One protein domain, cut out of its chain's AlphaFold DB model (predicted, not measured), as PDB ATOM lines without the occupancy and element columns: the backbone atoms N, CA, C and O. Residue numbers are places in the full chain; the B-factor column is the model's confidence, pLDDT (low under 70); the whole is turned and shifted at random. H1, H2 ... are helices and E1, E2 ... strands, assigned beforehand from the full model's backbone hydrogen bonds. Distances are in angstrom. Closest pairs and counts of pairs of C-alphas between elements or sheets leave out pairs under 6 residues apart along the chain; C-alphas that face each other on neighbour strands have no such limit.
ATOM      1  N   TYR A 278      26.255  29.094 -41.187       92.56
ATOM      2  CA  TYR A 278      24.870  28.648 -41.156       92.56
ATOM      3  C   TYR A 278      24.257  28.832 -39.772       92.56
ATOM      4  O   TYR A 278      24.924  28.840 -38.745       92.56
ATOM      5  N   CYS A 279      22.944  29.010 -39.748       92.06
ATOM      6  CA  CYS A 279      22.167  28.929 -38.522       92.06
ATOM      7  C   CYS A 279      21.689  27.484 -38.322       92.06
ATOM      8  O   CYS A 279      21.492  26.782 -39.309       92.06
ATOM      9  N   GLU A 280      21.372  27.079 -37.089       90.31
ATOM     10  CA  GLU A 280      20.755  25.774 -36.773       90.31
ATOM     11  C   GLU A 280      19.514  25.434 -37.623       90.31
ATOM     12  O   GLU A 280      19.160  24.270 -37.797       90.31
ATOM     13  N   CYS A 281      18.843  26.434 -38.212       87.62
ATOM     14  CA  CYS A 281      17.750  26.175 -39.147       87.62
ATOM     15  C   CYS A 281      18.196  25.651 -40.526       87.62
ATOM     16  O   CYS A 281      17.337  25.246 -41.310       87.62
ATOM     17  N   GLY A 282      19.496  25.635 -40.823       86.56
ATOM     18  CA  GLY A 282      20.105  25.239 -42.096       86.56
ATOM     19  C   GLY A 282      20.239  26.377 -43.114       86.56
ATOM     20  O   GLY A 282      20.769  26.172 -44.201       86.56
ATOM     21  N   ARG A 283      19.766  27.587 -42.791       84.81
ATOM     22  CA  ARG A 283      19.890  28.757 -43.675       84.81
ATOM     23  C   ARG A 283      21.218  29.483 -43.440       84.81
ATOM     24  O   ARG A 283      21.651  29.573 -42.288       84.81
ATOM     25  N   PRO A 284      21.820  30.081 -44.485       86.69
ATOM     26  CA  PRO A 284      23.040  30.860 -44.329       86.69
ATOM     27  C   PRO A 284      22.789  32.091 -43.452       86.69
ATOM     28  O   PRO A 284      21.678  32.643 -43.434       86.69
ATOM     29  N   MET A 285      23.814  32.549 -42.740       88.38
ATOM     30  CA  MET A 285      23.774  33.828 -42.031       88.38
ATOM     31  C   MET A 285      24.455  34.929 -42.849       88.38
ATOM     32  O   MET A 285      25.302  34.682 -43.701       88.38
ATOM     33  N   THR A 286      24.060  36.175 -42.614       85.31
ATOM     34  CA  THR A 286      24.598  37.357 -43.297       85.31
ATOM     35  C   THR A 286      25.035  38.382 -42.262       85.31
ATOM     36  O   THR A 286      24.307  38.637 -41.300       85.31
ATOM     37  N   GLY A 287      26.201  38.996 -42.449       84.69
ATOM     38  CA  GLY A 287      26.657  40.072 -41.573       84.69
ATOM     39  C   GLY A 287      25.798  41.338 -41.693       84.69
ATOM     40  O   GLY A 287      25.295  41.703 -42.760       84.69
ATOM     41  N   SER A 288      25.582  42.013 -40.567       83.62
ATOM     42  CA  SER A 288      24.822  43.258 -40.468       83.62
ATOM     43  C   SER A 288      25.277  44.058 -39.245       83.62
ATOM     44  O   SER A 288      25.050  43.629 -38.118       83.62
ATOM     45  N   ARG A 289      25.873  45.243 -39.455       83.94
ATOM     46  CA  ARG A 289      26.513  46.037 -38.379       83.94
ATOM     47  C   ARG A 289      27.540  45.175 -37.637       83.94
ATOM     48  O   ARG A 289      28.443  44.711 -38.311       83.94
ATOM     49  N   ASP A 290      27.351  44.899 -36.350       86.56
ATOM     50  CA  ASP A 290      28.294  44.132 -35.521       86.56
ATOM     51  C   ASP A 290      27.786  42.712 -35.217       86.56
ATOM     52  O   ASP A 290      28.310  42.029 -34.338       86.56
ATOM     53  N   VAL A 291      26.738  42.251 -35.915       89.56
ATOM     54  CA  VAL A 291      26.149  40.912 -35.729       89.56
ATOM     55  C   VAL A 291      26.063  40.123 -37.033       89.56
ATOM     56  O   VAL A 291      25.868  40.697 -38.106       89.56
ATOM     57  N   TYR A 292      26.166  38.800 -36.955       91.88
ATOM     58  CA  TYR A 292      25.660  37.899 -37.985       91.88
ATOM     59  C   TYR A 292      24.191  37.605 -37.696       91.88
ATOM     60  O   TYR A 292      23.817  37.343 -36.551       91.88
ATOM     61  N   LYS A 293      23.340  37.652 -38.724       90.94
ATOM     62  CA  LYS A 293      21.909  37.338 -38.613       90.94
ATOM     63  C   LYS A 293      21.513  36.229 -39.572       90.94
ATOM     64  O   LYS A 293      21.978  36.199 -40.709       90.94
ATOM     65  N   CYS A 294      20.622  35.349 -39.134       90.31
ATOM     66  CA  CYS A 294      20.012  34.361 -40.016       90.31
ATOM     67  C   CYS A 294      19.332  35.059 -41.209       90.31
ATOM     68  O   CYS A 294      18.648  36.069 -41.035       90.31
ATOM     69  N   SER A 295      19.501  34.512 -42.415       87.06
ATOM     70  CA  SER A 295      18.857  35.024 -43.635       87.06
ATOM     71  C   SER A 295      17.347  34.761 -43.700       87.06
ATOM     72  O   SER A 295      16.689  35.212 -44.641       87.06
ATOM     73  N   ARG A 296      16.771  34.047 -42.719       85.75
ATOM     74  CA  ARG A 296      15.327  33.798 -42.663       85.75
ATOM     75  C   ARG A 296      14.559  35.126 -42.579       85.75
ATOM     76  O   ARG A 296      14.869  35.944 -41.707       85.75
ATOM     77  N   PRO A 297      13.540  35.345 -43.433       81.38
ATOM     78  CA  PRO A 297      12.701  36.531 -43.341       81.38
ATOM     79  C   PRO A 297      12.031  36.648 -41.969       81.38
ATOM     80  O   PRO A 297      11.628  35.653 -41.362       81.38
ATOM     81  N   SER A 298      11.907  37.881 -41.481       76.38
ATOM     82  CA  SER A 298      11.243  38.153 -40.204       76.38
ATOM     83  C   SER A 298       9.773  37.723 -40.254       76.38
ATOM     84  O   SER A 298       9.093  37.977 -41.245       76.38
ATOM     85  N   GLY A 299       9.283  37.092 -39.184       74.44
ATOM     86  CA  GLY A 299       7.884  36.663 -39.054       74.44
ATOM     87  C   GLY A 299       7.546  35.299 -39.666       74.44
ATOM     88  O   GLY A 299       6.430  34.827 -39.477       74.44
ATOM     89  N   VAL A 300       8.488  34.639 -40.350       79.56
ATOM     90  CA  VAL A 300       8.288  33.272 -40.857       79.56
ATOM     91  C   VAL A 300       8.523  32.262 -39.732       79.56
ATOM     92  O   VAL A 300       9.609  32.222 -39.149       79.56
ATOM     93  N   VAL A 301       7.508  31.444 -39.449       80.12
ATOM     94  CA  VAL A 301       7.569  30.323 -38.502       80.12
ATOM     95  C   VAL A 301       7.596  29.024 -39.304       80.12
ATOM     96  O   VAL A 301       6.726  28.795 -40.139       80.12
ATOM     97  N   GLU A 302       8.608  28.195 -39.064       80.88
ATOM     98  CA  GLU A 302       8.753  26.859 -39.648       80.88
ATOM     99  C   GLU A 302       8.826  25.856 -38.493       80.88
ATOM    100  O   GLU A 302       9.571  26.070 -37.532       80.88
ATOM    101  N   GLU A 303       8.033  24.788 -38.565       79.31
ATOM    102  CA  GLU A 303       7.969  23.756 -37.528       79.31
ATOM    103  C   GLU A 303       9.324  23.039 -37.381       79.31
ATOM    104  O   GLU A 303      10.005  22.758 -38.368       79.31
ATOM    105  N   GLY A 304       9.755  22.793 -36.139       77.44
ATOM    106  CA  GLY A 304      11.060  22.184 -35.845       77.44
ATOM    107  C   GLY A 304      12.274  23.095 -36.078       77.44
ATOM    108  O   GLY A 304      13.409  22.622 -36.066       77.44
ATOM    109  N   LYS A 305      12.068  24.399 -36.305       85.62
ATOM    110  CA  LYS A 305      13.138  25.392 -36.473       85.62
ATOM    111  C   LYS A 305      13.095  26.431 -35.358       85.62
ATOM    112  O   LYS A 305      12.083  26.621 -34.690       85.62
ATOM    113  N   HIS A 306      14.198  27.152 -35.197       83.19
ATOM    114  CA  HIS A 306      14.330  28.194 -34.183       83.19
ATOM    115  C   HIS A 306      13.190  29.219 -34.266       83.19
ATOM    116  O   HIS A 306      12.807  29.628 -35.359       83.19
ATOM    117  N   GLU A 307      12.644  29.684 -33.142       79.56
ATOM    118  CA  GLU A 307      11.601  30.726 -33.161       79.56
ATOM    119  C   GLU A 307      12.210  32.128 -33.361       79.56
ATOM    120  O   GLU A 307      13.321  32.394 -32.902       79.56
ATOM    121  N   GLY A 308      11.512  33.058 -34.019       81.38
ATOM    122  CA  GLY A 308      11.964  34.454 -34.147       81.38
ATOM    123  C   GLY A 308      13.294  34.646 -34.903       81.38
ATOM    124  O   GLY A 308      13.678  33.837 -35.746       81.38
ATOM    125  N   GLY A 309      13.998  35.751 -34.653       83.62
ATOM    126  CA  GLY A 309      15.319  36.002 -35.247       83.62
ATOM    127  C   GLY A 309      16.437  35.247 -34.520       83.62
ATOM    128  O   GLY A 309      16.376  35.089 -33.304       83.62
ATOM    129  N   SER A 310      17.473  34.828 -35.254       88.88
ATOM    130  CA  SER A 310      18.730  34.332 -34.677       88.88
ATOM    131  C   SER A 310      19.870  35.267 -35.071       88.88
ATOM    132  O   SER A 310      20.083  35.528 -36.262       88.88
ATOM    133  N   THR A 311      20.555  35.809 -34.065       89.75
ATOM    134  CA  THR A 311      21.697  36.714 -34.223       89.75
ATOM    135  C   THR A 311      22.829  36.340 -33.273       89.75
ATOM    136  O   THR A 311      22.597  35.771 -32.200       89.75
ATOM    137  N   ILE A 312      24.054  36.689 -33.649       89.81
ATOM    138  CA  ILE A 312      25.253  36.503 -32.828       89.81
ATOM    139  C   ILE A 312      26.271  37.610 -33.127       89.81
ATOM    140  O   ILE A 312      26.272  38.145 -34.236       89.81
ATOM    141  N   GLN A 313      27.075  38.004 -32.141       90.06
ATOM    142  CA  GLN A 313      28.043  39.094 -32.277       90.06
ATOM    143  C   GLN A 313      29.210  38.660 -33.172       90.06
ATOM    144  O   GLN A 313      29.707  37.550 -33.029       90.06
ATOM    145  N   GLN A 314      29.622  39.505 -34.121       89.00
ATOM    146  CA  GLN A 314      30.634  39.126 -35.115       89.00
ATOM    147  C   GLN A 314      31.996  38.897 -34.476       89.00
ATOM    148  O   GLN A 314      32.563  37.832 -34.669       89.00
ATOM    149  N   ALA A 315      32.466  39.850 -33.665       87.94
ATOM    150  CA  ALA A 315      33.770  39.764 -33.009       87.94
ATOM    151  C   ALA A 315      33.923  38.476 -32.184       87.94
ATOM    152  O   ALA A 315      34.968  37.839 -32.244       87.94
ATOM    153  N   ASP A 316      32.871  38.060 -31.475       89.38
ATOM    154  CA  ASP A 316      32.909  36.842 -30.664       89.38
ATOM    155  C   ASP A 316      33.037  35.586 -31.532       89.38
ATOM    156  O   ASP A 316      33.838  34.707 -31.227       89.38
ATOM    157  N   VAL A 317      32.266  35.497 -32.624       91.75
ATOM    158  CA  VAL A 317      32.317  34.350 -33.548       91.75
ATOM    159  C   VAL A 317      33.643  34.316 -34.296       91.75
ATOM    160  O   VAL A 317      34.270  33.263 -34.367       91.75
ATOM    161  N   ASP A 318      34.075  35.460 -34.820       92.25
ATOM    162  CA  ASP A 318      35.318  35.603 -35.570       92.25
ATOM    163  C   ASP A 318      36.516  35.206 -34.684       92.25
ATOM    164  O   ASP A 318      37.339  34.394 -35.104       92.25
ATOM    165  N   ASN A 319      36.569  35.683 -33.432       91.50
ATOM    166  CA  ASN A 319      37.618  35.317 -32.476       91.50
ATOM    167  C   ASN A 319      37.536  33.850 -32.040       91.50
ATOM    168  O   ASN A 319      38.569  33.208 -31.888       91.50
ATOM    169  N   HIS A 320      36.336  33.296 -31.851       93.75
ATOM    170  CA  HIS A 320      36.181  31.887 -31.482       93.75
ATOM    171  C   HIS A 320      36.676  30.945 -32.590       93.75
ATOM    172  O   HIS A 320      37.347  29.952 -32.313       93.75
ATOM    173  N   ILE A 321      36.383  31.269 -33.853       94.19
ATOM    174  CA  ILE A 321      36.890  30.517 -35.007       94.19
ATOM    175  C   ILE A 321      38.406  30.659 -35.100       94.19
ATOM    176  O   ILE A 321      39.098  29.654 -35.239       94.19
ATOM    177  N   ALA A 322      38.919  31.884 -34.984       93.56
ATOM    178  CA  ALA A 322      40.351  32.135 -35.012       93.56
ATOM    179  C   ALA A 322      41.075  31.353 -33.906       93.56
ATOM    180  O   ALA A 322      42.068  30.698 -34.189       93.56
ATOM    181  N   ALA A 323      40.532  31.317 -32.685       92.94
ATOM    182  CA  ALA A 323      41.091  30.546 -31.574       92.94
ATOM    183  C   ALA A 323      41.187  29.050 -31.900       92.94
ATOM    184  O   ALA A 323      42.210  28.429 -31.627       92.94
ATOM    185  N   LYS A 324      40.149  28.469 -32.520       94.38
ATOM    186  CA  LYS A 324      40.167  27.062 -32.946       94.38
ATOM    187  C   LYS A 324      41.206  26.789 -34.032       94.38
ATOM    188  O   LYS A 324      41.881  25.770 -33.968       94.38
ATOM    189  N   ILE A 325      41.352  27.692 -35.001       94.81
ATOM    190  CA  ILE A 325      42.383  27.573 -36.042       94.81
ATOM    191  C   ILE A 325      43.779  27.669 -35.418       94.81
ATOM    192  O   ILE A 325      44.631  26.831 -35.694       94.81
ATOM    193  N   MET A 326      44.002  28.649 -34.540       94.00
ATOM    194  CA  MET A 326      45.288  28.843 -33.869       94.00
ATOM    195  C   MET A 326      45.644  27.670 -32.954       94.00
ATOM    196  O   MET A 326      46.815  27.330 -32.857       94.00
ATOM    197  N   ALA A 327      44.656  27.014 -32.339       91.81
ATOM    198  CA  ALA A 327      44.885  25.786 -31.585       91.81
ATOM    199  C   ALA A 327      45.433  24.659 -32.479       91.81
ATOM    200  O   ALA A 327      46.425  24.050 -32.107       91.81
ATOM    201  N   VAL A 328      44.855  24.451 -33.672       92.25
ATOM    202  CA  VAL A 328      45.351  23.466 -34.660       92.25
ATOM    203  C   VAL A 328      46.758  23.816 -35.158       92.25
ATOM    204  O   VAL A 328      47.593  22.937 -35.335       92.25
ATOM    205  N   ILE A 329      47.034  25.101 -35.390       91.19
ATOM    206  CA  ILE A 329      48.359  25.592 -35.804       91.19
ATOM    207  C   ILE A 329      49.390  25.367 -34.689       91.19
ATOM    208  O   ILE A 329      50.503  24.934 -34.967       91.19
ATOM    209  N   ALA A 330      49.028  25.633 -33.432       88.50
ATOM    210  CA  ALA A 330      49.920  25.467 -32.287       88.50
ATOM    211  C   ALA A 330      50.219  23.995 -31.965       88.50
ATOM    212  O   ALA A 330      51.309  23.696 -31.487       88.50
ATOM    213  N   SER A 331      49.284  23.082 -32.247       88.62
ATOM    214  CA  SER A 331      49.469  21.636 -32.078       88.62
ATOM    215  C   SER A 331      50.060  20.946 -33.314       88.62
ATOM    216  O   SER A 331      50.047  19.722 -33.388       88.62
ATOM    217  N   ALA A 332      50.585  21.692 -34.294       84.44
ATOM    218  CA  ALA A 332      51.059  21.119 -35.558       84.44
ATOM    219  C   ALA A 332      52.249  20.154 -35.423       84.44
ATOM    220  O   ALA A 332      52.413  19.279 -36.270       84.44
ATOM    221  N   ASP A 333      53.050  20.301 -34.367       80.19
ATOM    222  CA  ASP A 333      54.174  19.408 -34.056       80.19
ATOM    223  C   ASP A 333      53.760  18.208 -33.180       80.19
ATOM    224  O   ASP A 333      54.589  17.357 -32.848       80.19
ATOM    225  N   GLU A 334      52.493  18.136 -32.768       82.38
ATOM    226  CA  GLU A 334      51.957  17.012 -32.004       82.38
ATOM    227  C   GLU A 334      51.502  15.899 -32.964       82.38
ATOM    228  O   GLU A 334      50.823  16.159 -33.957       82.38
ATOM    229  N   ASP A 335      51.824  14.634 -32.657       79.19
ATOM    230  CA  ASP A 335      51.387  13.444 -33.419       79.19
ATOM    231  C   ASP A 335      49.878  13.137 -33.212       79.19
ATOM    232  O   ASP A 335      49.470  11.992 -32.991       79.19
ATOM    233  N   ASP A 336      49.025  14.164 -33.244       88.44
ATOM    234  CA  ASP A 336      47.573  14.039 -33.161       88.44
ATOM    235  C   ASP A 336      46.961  13.776 -34.556       88.44
ATOM    236  O   ASP A 336      47.064  14.621 -35.454       88.44
ATOM    237  N   PRO A 337      46.289  12.627 -34.779       86.44
ATOM    238  CA  PRO A 337      45.763  12.273 -36.096       86.44
ATOM    239  C   PRO A 337      44.718  13.247 -36.662       86.44
ATOM    240  O   PRO A 337      44.635  13.384 -37.882       86.44
ATOM    241  N   GLU A 338      43.905  13.892 -35.818       86.12
ATOM    242  CA  GLU A 338      42.859  14.828 -36.265       86.12
ATOM    243  C   GLU A 338      43.455  16.180 -36.691       86.12
ATOM    244  O   GLU A 338      43.093  16.726 -37.740       86.12
ATOM    245  N   THR A 339      44.422  16.688 -35.927       88.81
ATOM    246  CA  THR A 339      45.206  17.884 -36.263       88.81
ATOM    247  C   THR A 339      45.970  17.675 -37.568       88.81
ATOM    248  O   THR A 339      45.874  18.501 -38.478       88.81
ATOM    249  N   MET A 340      46.657  16.538 -37.715       87.25
ATOM    250  CA  MET A 340      47.398  16.211 -38.936       87.25
ATOM    251  C   MET A 340      46.485  16.097 -40.163       87.25
ATOM    252  O   MET A 340      46.831  16.609 -41.227       87.25
ATOM    253  N   ASP A 341      45.301  15.489 -40.029       89.88
ATOM    254  CA  ASP A 341      44.304  15.434 -41.109       89.88
ATOM    255  C   ASP A 341      43.847  16.839 -41.539       89.88
ATOM    256  O   ASP A 341      43.779  17.143 -42.734       89.88
ATOM    257  N   THR A 342      43.611  17.718 -40.563       91.44
ATOM    258  CA  THR A 342      43.227  19.115 -40.802       91.44
ATOM    259  C   THR A 342      44.339  19.890 -41.512       91.44
ATOM    260  O   THR A 342      44.076  20.616 -42.473       91.44
ATOM    261  N   LEU A 343      45.597  19.724 -41.091       91.19
ATOM    262  CA  LEU A 343      46.755  20.389 -41.700       91.19
ATOM    263  C   LEU A 343      47.002  19.916 -43.134       91.19
ATOM    264  O   LEU A 343      47.260  20.738 -44.015       91.19
ATOM    265  N   VAL A 344      46.871  18.615 -43.402       89.00
ATOM    266  CA  VAL A 344      46.985  18.060 -44.760       89.00
ATOM    267  C   VAL A 344      45.885  18.609 -45.671       89.00
ATOM    268  O   VAL A 344      46.161  19.007 -46.809       89.00
ATOM    269  N   GLU A 345      44.643  18.693 -45.189       89.50
ATOM    270  CA  GLU A 345      43.545  19.277 -45.964       89.50
ATOM    271  C   GLU A 345      43.734  20.788 -46.174       89.50
ATOM    272  O   GLU A 345      43.524  21.291 -47.283       89.50
ATOM    273  N   ALA A 346      44.198  21.523 -45.160       89.69
ATOM    274  CA  ALA A 346      44.519  22.943 -45.277       89.69
ATOM    275  C   ALA A 346      45.647  23.188 -46.295       89.69
ATOM    276  O   ALA A 346      45.517  24.071 -47.149       89.69
ATOM    277  N   ALA A 347      46.709  22.373 -46.287       88.56
ATOM    278  CA  ALA A 347      47.771  22.407 -47.293       88.56
ATOM    279  C   ALA A 347      47.220  22.106 -48.693       88.56
ATOM    280  O   ALA A 347      47.527  22.822 -49.645       88.56
ATOM    281  N   SER A 348      46.321  21.127 -48.816       84.31
ATOM    282  CA  SER A 348      45.653  20.786 -50.079       84.31
ATOM    283  C   SER A 348      44.779  21.928 -50.603       84.31
ATOM    284  O   SER A 348      44.716  22.190 -51.808       84.31
ATOM    285  N   ARG A 349      44.093  22.660 -49.721       85.06
ATOM    286  CA  ARG A 349      43.345  23.871 -50.094       85.06
ATOM    287  C   ARG A 349      44.264  25.015 -50.487       85.06
ATOM    288  O   ARG A 349      43.961  25.702 -51.461       85.06
ATOM    289  N   LEU A 350      45.388  25.190 -49.796       84.62
ATOM    290  CA  LEU A 350      46.374  26.213 -50.134       84.62
ATOM    291  C   LEU A 350      47.018  25.922 -51.492       84.62
ATOM    292  O   LEU A 350      47.167  26.833 -52.305       84.62
ATOM    293  N   ALA A 351      47.322  24.653 -51.766       81.81
ATOM    294  CA  ALA A 351      47.802  24.169 -53.052       81.81
ATOM    295  C   ALA A 351      46.803  24.518 -54.165       81.81
ATOM    296  O   ALA A 351      47.160  25.181 -55.133       81.81
ATOM    297  N   ARG A 352      45.515  24.190 -53.978       76.56
ATOM    298  CA  ARG A 352      44.435  24.546 -54.919       76.56
ATOM    299  C   ARG A 352      44.275  26.059 -55.101       76.56
ATOM    300  O   ARG A 352      43.988  26.504 -56.211       76.56
ATOM    301  N   PHE A 353      44.457  26.844 -54.039       73.81
ATOM    302  CA  PHE A 353      44.376  28.306 -54.086       73.81
ATOM    303  C   PHE A 353      45.540  28.932 -54.870       73.81
ATOM    304  O   PHE A 353      45.318  29.873 -55.631       73.81
ATOM    305  N   LYS A 354      46.758  28.398 -54.710       76.06
ATOM    306  CA  LYS A 354      47.983  28.869 -55.384       76.06
ATOM    307  C   LYS A 354      48.194  28.277 -56.780       76.06
ATOM    308  O   LYS A 354      48.984  28.817 -57.548       76.06
ATOM    309  N   GLU A 355      47.512  27.183 -57.103       77.00
ATOM    310  CA  GLU A 355      47.594  26.524 -58.402       77.00
ATOM    311  C   GLU A 355      47.217  27.472 -59.546       77.00
ATOM    312  O   GLU A 355      46.248  28.236 -59.452       77.00
ATOM    313  N   SER A 356      47.970  27.393 -60.648       75.94
ATOM    314  CA  SER A 356      47.682  28.203 -61.823       75.94
ATOM    315  C   SER A 356      46.298  27.845 -62.393       75.94
ATOM    316  O   SER A 356      45.943  26.663 -62.481       75.94
ATOM    317  N   PRO A 425      52.078  22.903 -50.734       79.88
ATOM    318  CA  PRO A 425      53.048  23.845 -50.223       79.88
ATOM    319  C   PRO A 425      53.133  23.680 -48.702       79.88
ATOM    320  O   PRO A 425      52.111  23.388 -48.064       79.88
ATOM    321  N   PRO A 426      54.304  23.927 -48.091       83.38
ATOM    322  CA  PRO A 426      54.364  24.060 -46.648       83.38
ATOM    323  C   PRO A 426      53.407  25.175 -46.214       83.38
ATOM    324  O   PRO A 426      53.363  26.257 -46.816       83.38
ATOM    325  N   LEU A 427      52.613  24.892 -45.185       87.88
ATOM    326  CA  LEU A 427      51.787  25.905 -44.547       87.88
ATOM    327  C   LEU A 427      52.712  26.876 -43.790       87.88
ATOM    328  O   LEU A 427      53.600  26.416 -43.072       87.88
ATOM    329  N   PRO A 428      52.523  28.201 -43.903       89.31
ATOM    330  CA  PRO A 428      53.297  29.189 -43.156       89.31
ATOM    331  C   PRO A 428      52.776  29.296 -41.709       89.31
ATOM    332  O   PRO A 428      52.329  30.345 -41.257       89.31
ATOM    333  N   ILE A 429      52.811  28.169 -40.989       88.25
ATOM    334  CA  ILE A 429      52.289  27.992 -39.623       88.25
ATOM    335  C   ILE A 429      53.008  28.934 -38.649       88.25
ATOM    336  O   ILE A 429      52.350  29.565 -37.827       88.25
ATOM    337  N   GLU A 430      54.327  29.105 -38.797       86.19
ATOM    338  CA  GLU A 430      55.113  30.042 -37.981       86.19
ATOM    339  C   GLU A 430      54.665  31.498 -38.165       86.19
ATOM    340  O   GLU A 430      54.578  32.246 -37.196       86.19
ATOM    341  N   GLU A 431      54.351  31.906 -39.399       88.38
ATOM    342  CA  GLU A 431      53.897  33.267 -39.695       88.38
ATOM    343  C   GLU A 431      52.486  33.506 -39.150       88.38
ATOM    344  O   GLU A 431      52.236  34.521 -38.500       88.38
ATOM    345  N   TRP A 432      51.569  32.562 -39.377       90.62
ATOM    346  CA  TRP A 432      50.187  32.661 -38.907       90.62
ATOM    347  C   TRP A 432      50.075  32.595 -37.382       90.62
ATOM    348  O   TRP A 432      49.240  33.292 -36.807       90.62
ATOM    349  N   GLY A 433      50.921  31.795 -36.729       85.88
ATOM    350  CA  GLY A 433      50.999  31.683 -35.274       85.88
ATOM    351  C   GLY A 433      51.828  32.779 -34.595       85.88
ATOM    352  O   GLY A 433      51.869  32.825 -33.365       85.88
ATOM    353  N   ALA A 434      52.490  33.665 -35.351       85.00
ATOM    354  CA  ALA A 434      53.392  34.664 -34.789       85.00
ATOM    355  C   ALA A 434      52.660  35.676 -33.890       85.00
ATOM    356  O   ALA A 434      51.736  36.376 -34.323       85.00
ATOM    357  N   SER A 435      53.145  35.812 -32.653       86.88
ATOM    358  CA  SER A 435      52.737  36.846 -31.702       86.88
ATOM    359  C   SER A 435      53.892  37.229 -30.772       86.88
ATOM    360  O   SER A 435      54.628  36.355 -30.313       86.88
ATOM    361  N   ASP A 436      54.041  38.524 -30.475       83.62
ATOM    362  CA  ASP A 436      55.131  39.039 -29.630       83.62
ATOM    363  C   ASP A 436      54.903  38.730 -28.140       83.62
ATOM    364  O   ASP A 436      55.853  38.616 -27.364       83.62
ATOM    365  N   ASP A 437      53.638  38.609 -27.729       83.12
ATOM    366  CA  ASP A 437      53.211  38.355 -26.347       83.12
ATOM    367  C   ASP A 437      52.785  36.896 -26.100       83.12
ATOM    368  O   ASP A 437      52.414  36.539 -24.979       83.12
ATOM    369  N   GLY A 438      52.865  36.046 -27.130       79.56
ATOM    370  CA  GLY A 438      52.435  34.649 -27.085       79.56
ATOM    371  C   GLY A 438      50.915  34.446 -27.120       79.56
ATOM    372  O   GLY A 438      50.477  33.298 -27.111       79.56
ATOM    373  N   ASP A 439      50.107  35.513 -27.184       85.69
ATOM    374  CA  ASP A 439      48.664  35.422 -27.423       85.69
ATOM    375  C   ASP A 439      48.399  35.419 -28.941       85.69
ATOM    376  O   ASP A 439      48.577  36.452 -29.598       85.69
ATOM    377  N   PRO A 440      47.948  34.296 -29.531       83.19
ATOM    378  CA  PRO A 440      47.759  34.182 -30.975       83.19
ATOM    379  C   PRO A 440      46.591  35.029 -31.514       83.19
ATOM    380  O   PRO A 440      46.439  35.148 -32.728       83.19
ATOM    381  N   LEU A 441      45.775  35.635 -30.640       88.25
ATOM    382  CA  LEU A 441      44.715  36.587 -31.001       88.25
ATOM    383  C   LEU A 441      44.930  37.984 -30.399       88.25
ATOM    384  O   LEU A 441      44.093  38.874 -30.585       88.25
ATOM    385  N   GLY A 442      46.044  38.184 -29.692       86.00
ATOM    386  CA  GLY A 442      46.391  39.441 -29.045       86.00
ATOM    387  C   GLY A 442      46.651  40.569 -30.051       86.00
ATOM    388  O   GLY A 442      46.790  40.323 -31.252       86.00
ATOM    389  N   PRO A 443      46.762  41.833 -29.605       87.31
ATOM    390  CA  PRO A 443      46.982  42.983 -30.490       87.31
ATOM    391  C   PRO A 443      48.260  42.900 -31.341       87.31
ATOM    392  O   PRO A 443      48.355  43.581 -32.362       87.31
ATOM    393  N   THR A 444      49.237  42.097 -30.913       87.06
ATOM    394  CA  THR A 444      50.518  41.886 -31.604       87.06
ATOM    395  C   THR A 444      50.504  40.674 -32.549       87.06
ATOM    396  O   THR A 444      51.398  40.534 -33.388       87.06
ATOM    397  N   SER A 445      49.457  39.843 -32.490       90.94
ATOM    398  CA  SER A 445      49.316  38.639 -33.314       90.94
ATOM    399  C   SER A 445      49.247  38.937 -34.813       90.94
ATOM    400  O   SER A 445      48.872  40.035 -35.249       90.94
ATOM    401  N   TRP A 446      49.573  37.936 -35.635       92.75
ATOM    402  CA  TRP A 446      49.280  37.970 -37.068       92.75
ATOM    403  C   TRP A 446      47.793  38.232 -37.321       92.75
ATOM    404  O   TRP A 446      47.460  39.126 -38.097       92.75
ATOM    405  N   TRP A 447      46.895  37.541 -36.605       90.69
ATOM    406  CA  TRP A 447      45.449  37.691 -36.786       90.69
ATOM    407  C   TRP A 447      45.004  39.144 -36.625       90.69
ATOM    408  O   TRP A 447      44.304  39.663 -37.490       90.69
ATOM    409  N   ALA A 448      45.451  39.841 -35.577       87.56
ATOM    410  CA  ALA A 448      45.086  41.236 -35.332       87.56
ATOM    411  C   ALA A 448      45.587  42.204 -36.422       87.56
ATOM    412  O   ALA A 448      44.904  43.189 -36.716       87.56
ATOM    413  N   ARG A 449      46.735  41.910 -37.046       88.44
ATOM    414  CA  ARG A 449      47.364  42.741 -38.090       88.44
ATOM    415  C   ARG A 449      46.887  42.421 -39.508       88.44
ATOM    416  O   ARG A 449      46.872  43.327 -40.339       88.44
ATOM    417  N   ALA A 450      46.507  41.171 -39.765       86.12
ATOM    418  CA  ALA A 450      46.034  40.694 -41.057       86.12
ATOM    419  C   ALA A 450      44.781  41.452 -41.509       86.12
ATOM    420  O   ALA A 450      43.924  41.816 -40.693       86.12
ATOM    421  N   ASP A 451      44.665  41.676 -42.816       83.50
ATOM    422  CA  ASP A 451      43.455  42.250 -43.382       83.50
ATOM    423  C   ASP A 451      42.319  41.212 -43.452       83.50
ATOM    424  O   ASP A 451      42.445  40.056 -43.036       83.50
ATOM    425  N   VAL A 452      41.143  41.635 -43.919       80.38
ATOM    426  CA  VAL A 452      39.992  40.726 -43.982       80.38
ATOM    427  C   VAL A 452      40.194  39.625 -45.027       80.38
ATOM    428  O   VAL A 452      39.694  38.526 -44.812       80.38
ATOM    429  N   GLU A 453      40.909  39.885 -46.124       77.38
ATOM    430  CA  GLU A 453      41.134  38.890 -47.180       77.38
ATOM    431  C   GLU A 453      42.038  37.763 -46.670       77.38
ATOM    432  O   GLU A 453      41.691  36.589 -46.813       77.38
ATOM    433  N   ASP A 454      43.115  38.105 -45.967       83.88
ATOM    434  CA  ASP A 454      44.032  37.142 -45.354       83.88
ATOM    435  C   ASP A 454      43.342  36.295 -44.277       83.88
ATOM    436  O   ASP A 454      43.472  35.066 -44.243       83.88
ATOM    437  N   ARG A 455      42.528  36.924 -43.419       88.56
ATOM    438  CA  ARG A 455      41.732  36.195 -42.417       88.56
ATOM    439  C   ARG A 455      40.692  35.286 -43.072       88.56
ATOM    440  O   ARG A 455      40.477  34.166 -42.610       88.56
ATOM    441  N   GLN A 456      40.042  35.746 -44.144       86.44
ATOM    442  CA  GLN A 456      39.106  34.932 -44.920       86.44
ATOM    443  C   GLN A 456      39.808  33.739 -45.549       86.44
ATOM    444  O   GLN A 456      39.284  32.631 -45.455       86.44
ATOM    445  N   MET A 457      40.978  33.942 -46.158       87.00
ATOM    446  CA  MET A 457      41.796  32.862 -46.696       87.00
ATOM    447  C   MET A 457      42.052  31.822 -45.608       87.00
ATOM    448  O   MET A 457      41.704  30.661 -45.807       87.00
ATOM    449  N   LEU A 458      42.554  32.232 -44.438       91.50
ATOM    450  CA  LEU A 458      42.848  31.311 -43.341       91.50
ATOM    451  C   LEU A 458      41.609  30.493 -42.932       91.50
ATOM    452  O   LEU A 458      41.669  29.267 -42.841       91.50
ATOM    453  N   VAL A 459      40.448  31.136 -42.788       91.94
ATOM    454  CA  VAL A 459      39.189  30.434 -42.488       91.94
ATOM    455  C   VAL A 459      38.783  29.467 -43.615       91.94
ATOM    456  O   VAL A 459      38.289  28.380 -43.320       91.94
ATOM    457  N   GLN A 460      38.999  29.791 -44.898       88.25
ATOM    458  CA  GLN A 460      38.694  28.854 -45.997       88.25
ATOM    459  C   GLN A 460      39.550  27.588 -45.956       88.25
ATOM    460  O   GLN A 460      39.055  26.510 -46.296       88.25
ATOM    461  N   LEU A 461      40.812  27.716 -45.542       91.00
ATOM    462  CA  LEU A 461      41.746  26.596 -45.465       91.00
ATOM    463  C   LEU A 461      41.378  25.625 -44.331       91.00
ATOM    464  O   LEU A 461      41.380  24.414 -44.537       91.00
ATOM    465  N   PHE A 462      41.018  26.143 -43.158       94.31
ATOM    466  CA  PHE A 462      40.908  25.327 -41.942       94.31
ATOM    467  C   PHE A 462      39.487  24.934 -41.538       94.31
ATOM    468  O   PHE A 462      39.311  24.054 -40.701       94.31
ATOM    469  N   VAL A 463      38.458  25.583 -42.085       93.56
ATOM    470  CA  VAL A 463      37.075  25.384 -41.634       93.56
ATOM    471  C   VAL A 463      36.224  24.875 -42.779       93.56
ATOM    472  O   VAL A 463      36.264  25.437 -43.869       93.56
ATOM    473  N   ASP A 464      35.402  23.859 -42.537       90.00
ATOM    474  CA  ASP A 464      34.392  23.383 -43.487       90.00
ATOM    475  C   ASP A 464      33.074  24.093 -43.304       90.00
ATOM    476  O   ASP A 464      32.522  24.641 -44.263       90.00
ATOM    477  N   ARG A 465      32.605  24.132 -42.060       91.81
ATOM    478  CA  ARG A 465      31.273  24.607 -41.736       91.81
ATOM    479  C   ARG A 465      31.220  25.183 -40.332       91.81
ATOM    480  O   ARG A 465      31.883  24.710 -39.416       91.81
ATOM    481  N   ILE A 466      30.407  26.217 -40.178       95.25
ATOM    482  CA  ILE A 466      30.148  26.913 -38.924       95.25
ATOM    483  C   ILE A 466      28.635  26.942 -38.742       95.25
ATOM    484  O   ILE A 466      27.933  27.593 -39.518       95.25
ATOM    485  N   ASP A 467      28.134  26.264 -37.718       94.31
ATOM    486  CA  ASP A 467      26.721  26.282 -37.354       94.31
ATOM    487  C   ASP A 467      26.517  27.090 -36.072       94.31
ATOM    488  O   ASP A 467      27.186  26.887 -35.059       94.31
ATOM    489  N   VAL A 468      25.567  28.023 -36.125       93.81
ATOM    490  CA  VAL A 468      25.202  28.894 -35.006       93.81
ATOM    491  C   VAL A 468      23.828  28.509 -34.473       93.81
ATOM    492  O   VAL A 468      22.797  28.725 -35.130       93.81
ATOM    493  N   ALA A 469      23.819  28.011 -33.242       91.44
ATOM    494  CA  ALA A 469      22.616  27.737 -32.480       91.44
ATOM    495  C   ALA A 469      21.935  29.029 -32.012       91.44
ATOM    496  O   ALA A 469      22.571  30.074 -31.795       91.44
ATOM    497  N   LYS A 470      20.614  28.999 -31.854       88.00
ATOM    498  CA  LYS A 470      19.866  30.143 -31.328       88.00
ATOM    499  C   LYS A 470      20.200  30.345 -29.846       88.00
ATOM    500  O   LYS A 470      20.359  29.399 -29.090       88.00
ATOM    501  N   ALA A 471      20.286  31.605 -29.421       84.00
ATOM    502  CA  ALA A 471      20.436  31.923 -28.005       84.00
ATOM    503  C   ALA A 471      19.167  31.554 -27.219       84.00
ATOM    504  O   ALA A 471      18.062  31.934 -27.616       84.00
ATOM    505  N   GLU A 472      19.336  30.916 -26.062       76.19
ATOM    506  CA  GLU A 472      18.234  30.617 -25.138       76.19
ATOM    507  C   GLU A 472      17.616  31.883 -24.523       76.19
ATOM    508  O   GLU A 472      16.425  31.928 -24.217       76.19
ATOM    509  N   LYS A 473      18.421  32.943 -24.356       71.88
ATOM    510  CA  LYS A 473      18.010  34.221 -23.756       71.88
ATOM    511  C   LYS A 473      18.377  35.399 -24.655       71.88
ATOM    512  O   LYS A 473      19.350  35.365 -25.406       71.88
ATOM    513  N   ARG A 474      17.580  36.470 -24.581       64.00
ATOM    514  CA  ARG A 474      17.807  37.707 -25.342       64.00
ATOM    515  C   ARG A 474      19.046  38.425 -24.797       64.00
ATOM    516  O   ARG A 474      19.115  38.690 -23.602       64.00
ATOM    517  N   GLY A 475      20.000  38.739 -25.675       56.69
ATOM    518  CA  GLY A 475      21.257  39.391 -25.304       56.69
ATOM    519  C   GLY A 475      21.056  40.803 -24.741       56.69
ATOM    520  O   GLY A 475      20.487  41.666 -25.410       56.69
ATOM    521  N   GLY A 476      21.536  41.003 -23.516       55.81
ATOM    522  CA  GLY A 476      21.894  42.284 -22.899       55.81
ATOM    523  C   GLY A 476      23.342  42.190 -22.395       55.81
ATOM    524  O   GLY A 476      24.007  41.201 -22.681       55.81
ATOM    525  N   THR A 477      23.834  43.163 -21.622       49.25
ATOM    526  CA  THR A 477      25.209  43.212 -21.054       49.25
ATOM    527  C   THR A 477      25.591  42.043 -20.128       49.25
ATOM    528  O   THR A 477      26.658  42.063 -19.517       49.25
ATOM    529  N   ASP A 478      24.736  41.033 -20.005       50.28
ATOM    530  CA  ASP A 478      24.934  39.867 -19.162       50.28
ATOM    531  C   ASP A 478      25.631  38.744 -19.954       50.28
ATOM    532  O   ASP A 478      25.128  38.280 -20.982       50.28
ATOM    533  N   ARG A 479      26.799  38.299 -19.470       53.16
ATOM    534  CA  ARG A 479      27.723  37.318 -20.097       53.16
ATOM    535  C   ARG A 479      27.175  35.878 -20.169       53.16
ATOM    536  O   ARG A 479      27.934  34.938 -20.379       53.16
ATOM    537  N   ALA A 480      25.873  35.678 -19.978       55.25
ATOM    538  CA  ALA A 480      25.254  34.353 -19.904       55.25
ATOM    539  C   ALA A 480      25.202  33.608 -21.253       55.25
ATOM    540  O   ALA A 480      24.956  32.409 -21.271       55.25
ATOM    541  N   CYS A 481      25.409  34.298 -22.377       64.06
ATOM    542  CA  CYS A 481      25.403  33.713 -23.717       64.06
ATOM    543  C   CYS A 481      26.847  33.594 -24.220       64.06
ATOM    544  O   CYS A 481      27.370  34.546 -24.800       64.06
ATOM    545  N   ARG A 482      27.511  32.462 -23.956       77.56
ATOM    546  CA  ARG A 482      28.881  32.220 -24.431       77.56
ATOM    547  C   ARG A 482      28.853  31.792 -25.893       77.56
ATOM    548  O   ARG A 482      27.978  31.041 -26.315       77.56
ATOM    549  N   VAL A 483      29.821  32.277 -26.666       85.75
ATOM    550  CA  VAL A 483      29.963  31.908 -28.080       85.75
ATOM    551  C   VAL A 483      30.252  30.414 -28.245       85.75
ATOM    552  O   VAL A 483      29.671  29.781 -29.120       85.75
ATOM    553  N   GLU A 484      31.056  29.846 -27.345       85.44
ATOM    554  CA  GLU A 484      31.450  28.430 -27.318       85.44
ATOM    555  C   GLU A 484      30.250  27.479 -27.216       85.44
ATOM    556  O   GLU A 484      30.230  26.440 -27.866       85.44
ATOM    557  N   ASP A 485      29.211  27.870 -26.472       87.31
ATOM    558  CA  ASP A 485      28.006  27.052 -26.280       87.31
ATOM    559  C   ASP A 485      27.078  27.080 -27.508       87.31
ATOM    560  O   ASP A 485      26.134  26.296 -27.611       87.31
ATOM    561  N   ARG A 486      27.299  28.023 -28.434       90.44
ATOM    562  CA  ARG A 486      26.401  28.289 -29.567       90.44
ATOM    563  C   ARG A 486      27.021  28.031 -30.925       90.44
ATOM    564  O   ARG A 486      26.273  27.863 -31.885       90.44
ATOM    565  N   VAL A 487      28.340  28.088 -31.034       94.12
ATOM    566  CA  VAL A 487      29.045  27.988 -32.308       94.12
ATOM    567  C   VAL A 487      29.716  26.634 -32.391       94.12
ATOM    568  O   VAL A 487      30.672  26.346 -31.680       94.12
ATOM    569  N   THR A 488      29.230  25.809 -33.310       95.38
ATOM    570  CA  THR A 488      29.915  24.580 -33.698       95.38
ATOM    571  C   THR A 488      30.748  24.871 -34.936       95.38
ATOM    572  O   THR A 488      30.216  25.307 -35.954       95.38
ATOM    573  N   VAL A 489      32.057  24.643 -34.841       95.00
ATOM    574  CA  VAL A 489      32.990  24.756 -35.967       95.00
ATOM    575  C   VAL A 489      33.427  23.354 -36.351       95.00
ATOM    576  O   VAL A 489      33.995  22.642 -35.521       95.00
ATOM    577  N   ILE A 490      33.147  22.978 -37.591       94.19
ATOM    578  CA  ILE A 490      33.617  21.750 -38.219       94.19
ATOM    579  C   ILE A 490      34.910  22.107 -38.949       94.19
ATOM    580  O   ILE A 490      34.881  22.881 -39.914       94.19
ATOM    581  N   MET A 491      36.033  21.601 -38.439       94.25
ATOM    582  CA  MET A 491      37.345  21.782 -39.062       94.25
ATOM    583  C   MET A 491      37.422  20.994 -40.367       94.25
ATOM    584  O   MET A 491      36.664  20.045 -40.574       94.25
ATOM    585  N   SER A 492      38.305  21.424 -41.257       90.94
ATOM    586  CA  SER A 492      38.523  20.754 -42.529       90.94
ATOM    587  C   SER A 492      39.096  19.351 -42.335       90.94
ATOM    588  O   SER A 492      39.961  19.141 -41.495       90.94
ATOM    589  N   SER A 493      38.603  18.378 -43.104       86.62
ATOM    590  CA  SER A 493      39.076  16.989 -43.037       86.62
ATOM    591  C   SER A 493      39.266  16.402 -44.430       86.62
ATOM    592  O   SER A 493      38.384  16.507 -45.288       86.62
ATOM    593  N   SER A 494      40.396  15.724 -44.651       74.75
ATOM    594  CA  SER A 494      40.655  15.036 -45.922       74.75
ATOM    595  C   SER A 494      39.759  13.795 -46.081       74.75
ATOM    596  O   SER A 494      39.325  13.451 -47.183       74.75
ATOM    597  N   ARG A 495      39.399  13.154 -44.959       61.88
ATOM    598  CA  ARG A 495      38.554  11.948 -44.905       61.88
ATOM    599  C   ARG A 495      37.081  12.216 -45.204       61.88
ATOM    600  O   ARG A 495      36.425  11.357 -45.789       61.88
ATOM    601  N   ALA A 496      36.558  13.376 -44.806       56.47
ATOM    602  CA  ALA A 496      35.167  13.748 -45.064       56.47
ATOM    603  C   ALA A 496      34.904  13.966 -46.568       56.47
ATOM    604  O   ALA A 496      33.926  13.446 -47.105       56.47
ATOM    605  N   ASN A 497      35.835  14.626 -47.267       51.41
ATOM    606  CA  ASN A 497      35.722  14.909 -48.703       51.41
ATOM    607  C   ASN A 497      35.841  13.651 -49.582       51.41
ATOM    608  O   ASN A 497      35.144  13.532 -50.588       51.41
ATOM    609  N   ALA A 498      36.659  12.669 -49.183       43.06
ATOM    610  CA  ALA A 498      36.807  11.406 -49.916       43.06
ATOM    611  C   ALA A 498      35.522  10.547 -49.936       43.06
ATOM    612  O   ALA A 498      35.345   9.724 -50.838       43.06
ATOM    613  N   ASN A 499      34.626  10.720 -48.956       33.16
ATOM    614  CA  ASN A 499      33.320  10.055 -48.935       33.16
ATOM    615  C   ASN A 499      32.289  10.795 -49.805       33.16
ATOM    616  O   ASN A 499      31.535  10.137 -50.516       33.16
ATOM    617  N   GLU A 500      32.302  12.134 -49.841       34.16
ATOM    618  CA  GLU A 500      31.413  12.915 -50.722       34.16
ATOM    619  C   GLU A 500      31.741  12.727 -52.215       34.16
ATOM    620  O   GLU A 500      30.829  12.591 -53.030       34.16
ATOM    621  N   GLU A 501      33.023  12.647 -52.591       33.44
ATOM    622  CA  GLU A 501      33.430  12.353 -53.977       33.44
ATOM    623  C   GLU A 501      33.069  10.922 -54.412       33.44
ATOM    624  O   GLU A 501      32.826  10.681 -55.594       33.44
ATOM    625  N   ARG A 502      32.992   9.978 -53.466       29.83
ATOM    626  CA  ARG A 502      32.543   8.599 -53.706       29.83
ATOM    627  C   ARG A 502      31.032   8.468 -53.856       29.83
ATOM    628  O   ARG A 502      30.597   7.613 -54.615       29.83
ATOM    629  N   ASP A 503      30.262   9.282 -53.143       27.06
ATOM    630  CA  ASP A 503      28.796   9.280 -53.210       27.06
ATOM    631  C   ASP A 503      28.259  10.103 -54.402       27.06
ATOM    632  O   ASP A 503      27.096   9.960 -54.788       27.06
ATOM    633  N   ALA A 504      29.096  10.967 -54.993       29.88
ATOM    634  CA  ALA A 504      28.782  11.771 -56.178       29.88
ATOM    635  C   ALA A 504      29.261  11.164 -57.515       29.88
ATOM    636  O   ALA A 504      28.845  11.647 -58.575       29.88
ATOM    637  N   ALA A 505      30.135  10.152 -57.470       31.48
ATOM    638  CA  ALA A 505      30.581   9.353 -58.616       31.48
ATOM    639  C   ALA A 505      29.663   8.142 -58.823       31.48
ATOM    640  O   ALA A 505      29.393   7.827 -60.005       31.48
TER     641      ALA A 505
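This is residues 278 to 356 and 425 to 505 of the 505 residues of the protein "Resolvase" of Streptomyces colonosanans (UniProt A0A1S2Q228). A small three-stranded sheet, E1 E2 E3, makes one end and a group of crossed helices, H1, H2 and H5, the other, with the two-stranded ribbon E4 E5 and the long helix H1 running between the ends. Short H3 and H4 add to the helical end, and residues 498 to 505, of which 498 to 504 belong to H6, stick out. The printed part has 160 residues with six named helices and five named strands, in the order E1 E2 E3 H1 H2 H3 H4 H5 E4 E5 H6. Both sheets are antiparallel, and the class is mixed, helices and strands. The whole is compact, with a radius of gyration of the C-alphas of 17.5 A and spans of 49 by 48 by 31 A.

E1 is residues 285 to 288, beginning at C-alpha 285 (23.774, 33.828, -42.031); E2 is 291 to 294 and E3 311 to 313. H1, residues 314 to 330, is 23.8 A long, and H2, residues 337 to 354, 25.5 A. H3 is residues 429 to 432, H4 446 to 449, and H5 452 to 462, 15.6 A. E4, residues 463 to 468, is 14.0 A long and E5, 487 to 491, 12.4 A. H6, residues 494 to 504, is 16.0 A long and ends at C-alpha 504 (28.782, 11.771, -56.178).

E1 E2 E3 is a meander, each strand the antiparallel neighbour of the one before; N 286 and O 293 are 2.8 A apart, N 292 and O 312 2.8 A. H1 only grazes this sheet, with residues 314 to 317. The closest C-alphas of H1 and E5, Ile 321 and Val 489, are 7.0 A apart. In the hairpin E4 and E5, N 467 and O 488 are 2.9 A apart. Residues 278 to 279 pair with 467 to 468 of E4, parallel. H1 touches H5 at a steep tilt of 53 degrees, closest at the C-alphas of Ile 325 and Phe 462, 6.5 A. H2 touches H5 at a steep tilt of 50 degrees, opposite ways, closest at the C-alphas of Ala 346 and Leu 461, 4.6 A. H2 touches H6, closest at the C-alphas of Glu 345 and Ser 494, 5.1 A. H3 and H4 only just touch, with 3 pairs of C-alphas within 8 A, the closest those of Trp 432 and Trp 446, 5.7 A. Every O i to N i+4 pair is within hydrogen-bond range in H1, H2 and H5, but 5 of 7 in H6; H3 and H4 are too short for one.

The farthest C-alphas, Thr 477 and Ala 505, are 50.9 A apart. Residues 357 to 424 are not printed; the gap is 13.5 A. E2 to E3, H3 to H4 and E4 to E5 are long links. Residues 474 to 481 and 495 to 505 have pLDDT under 70.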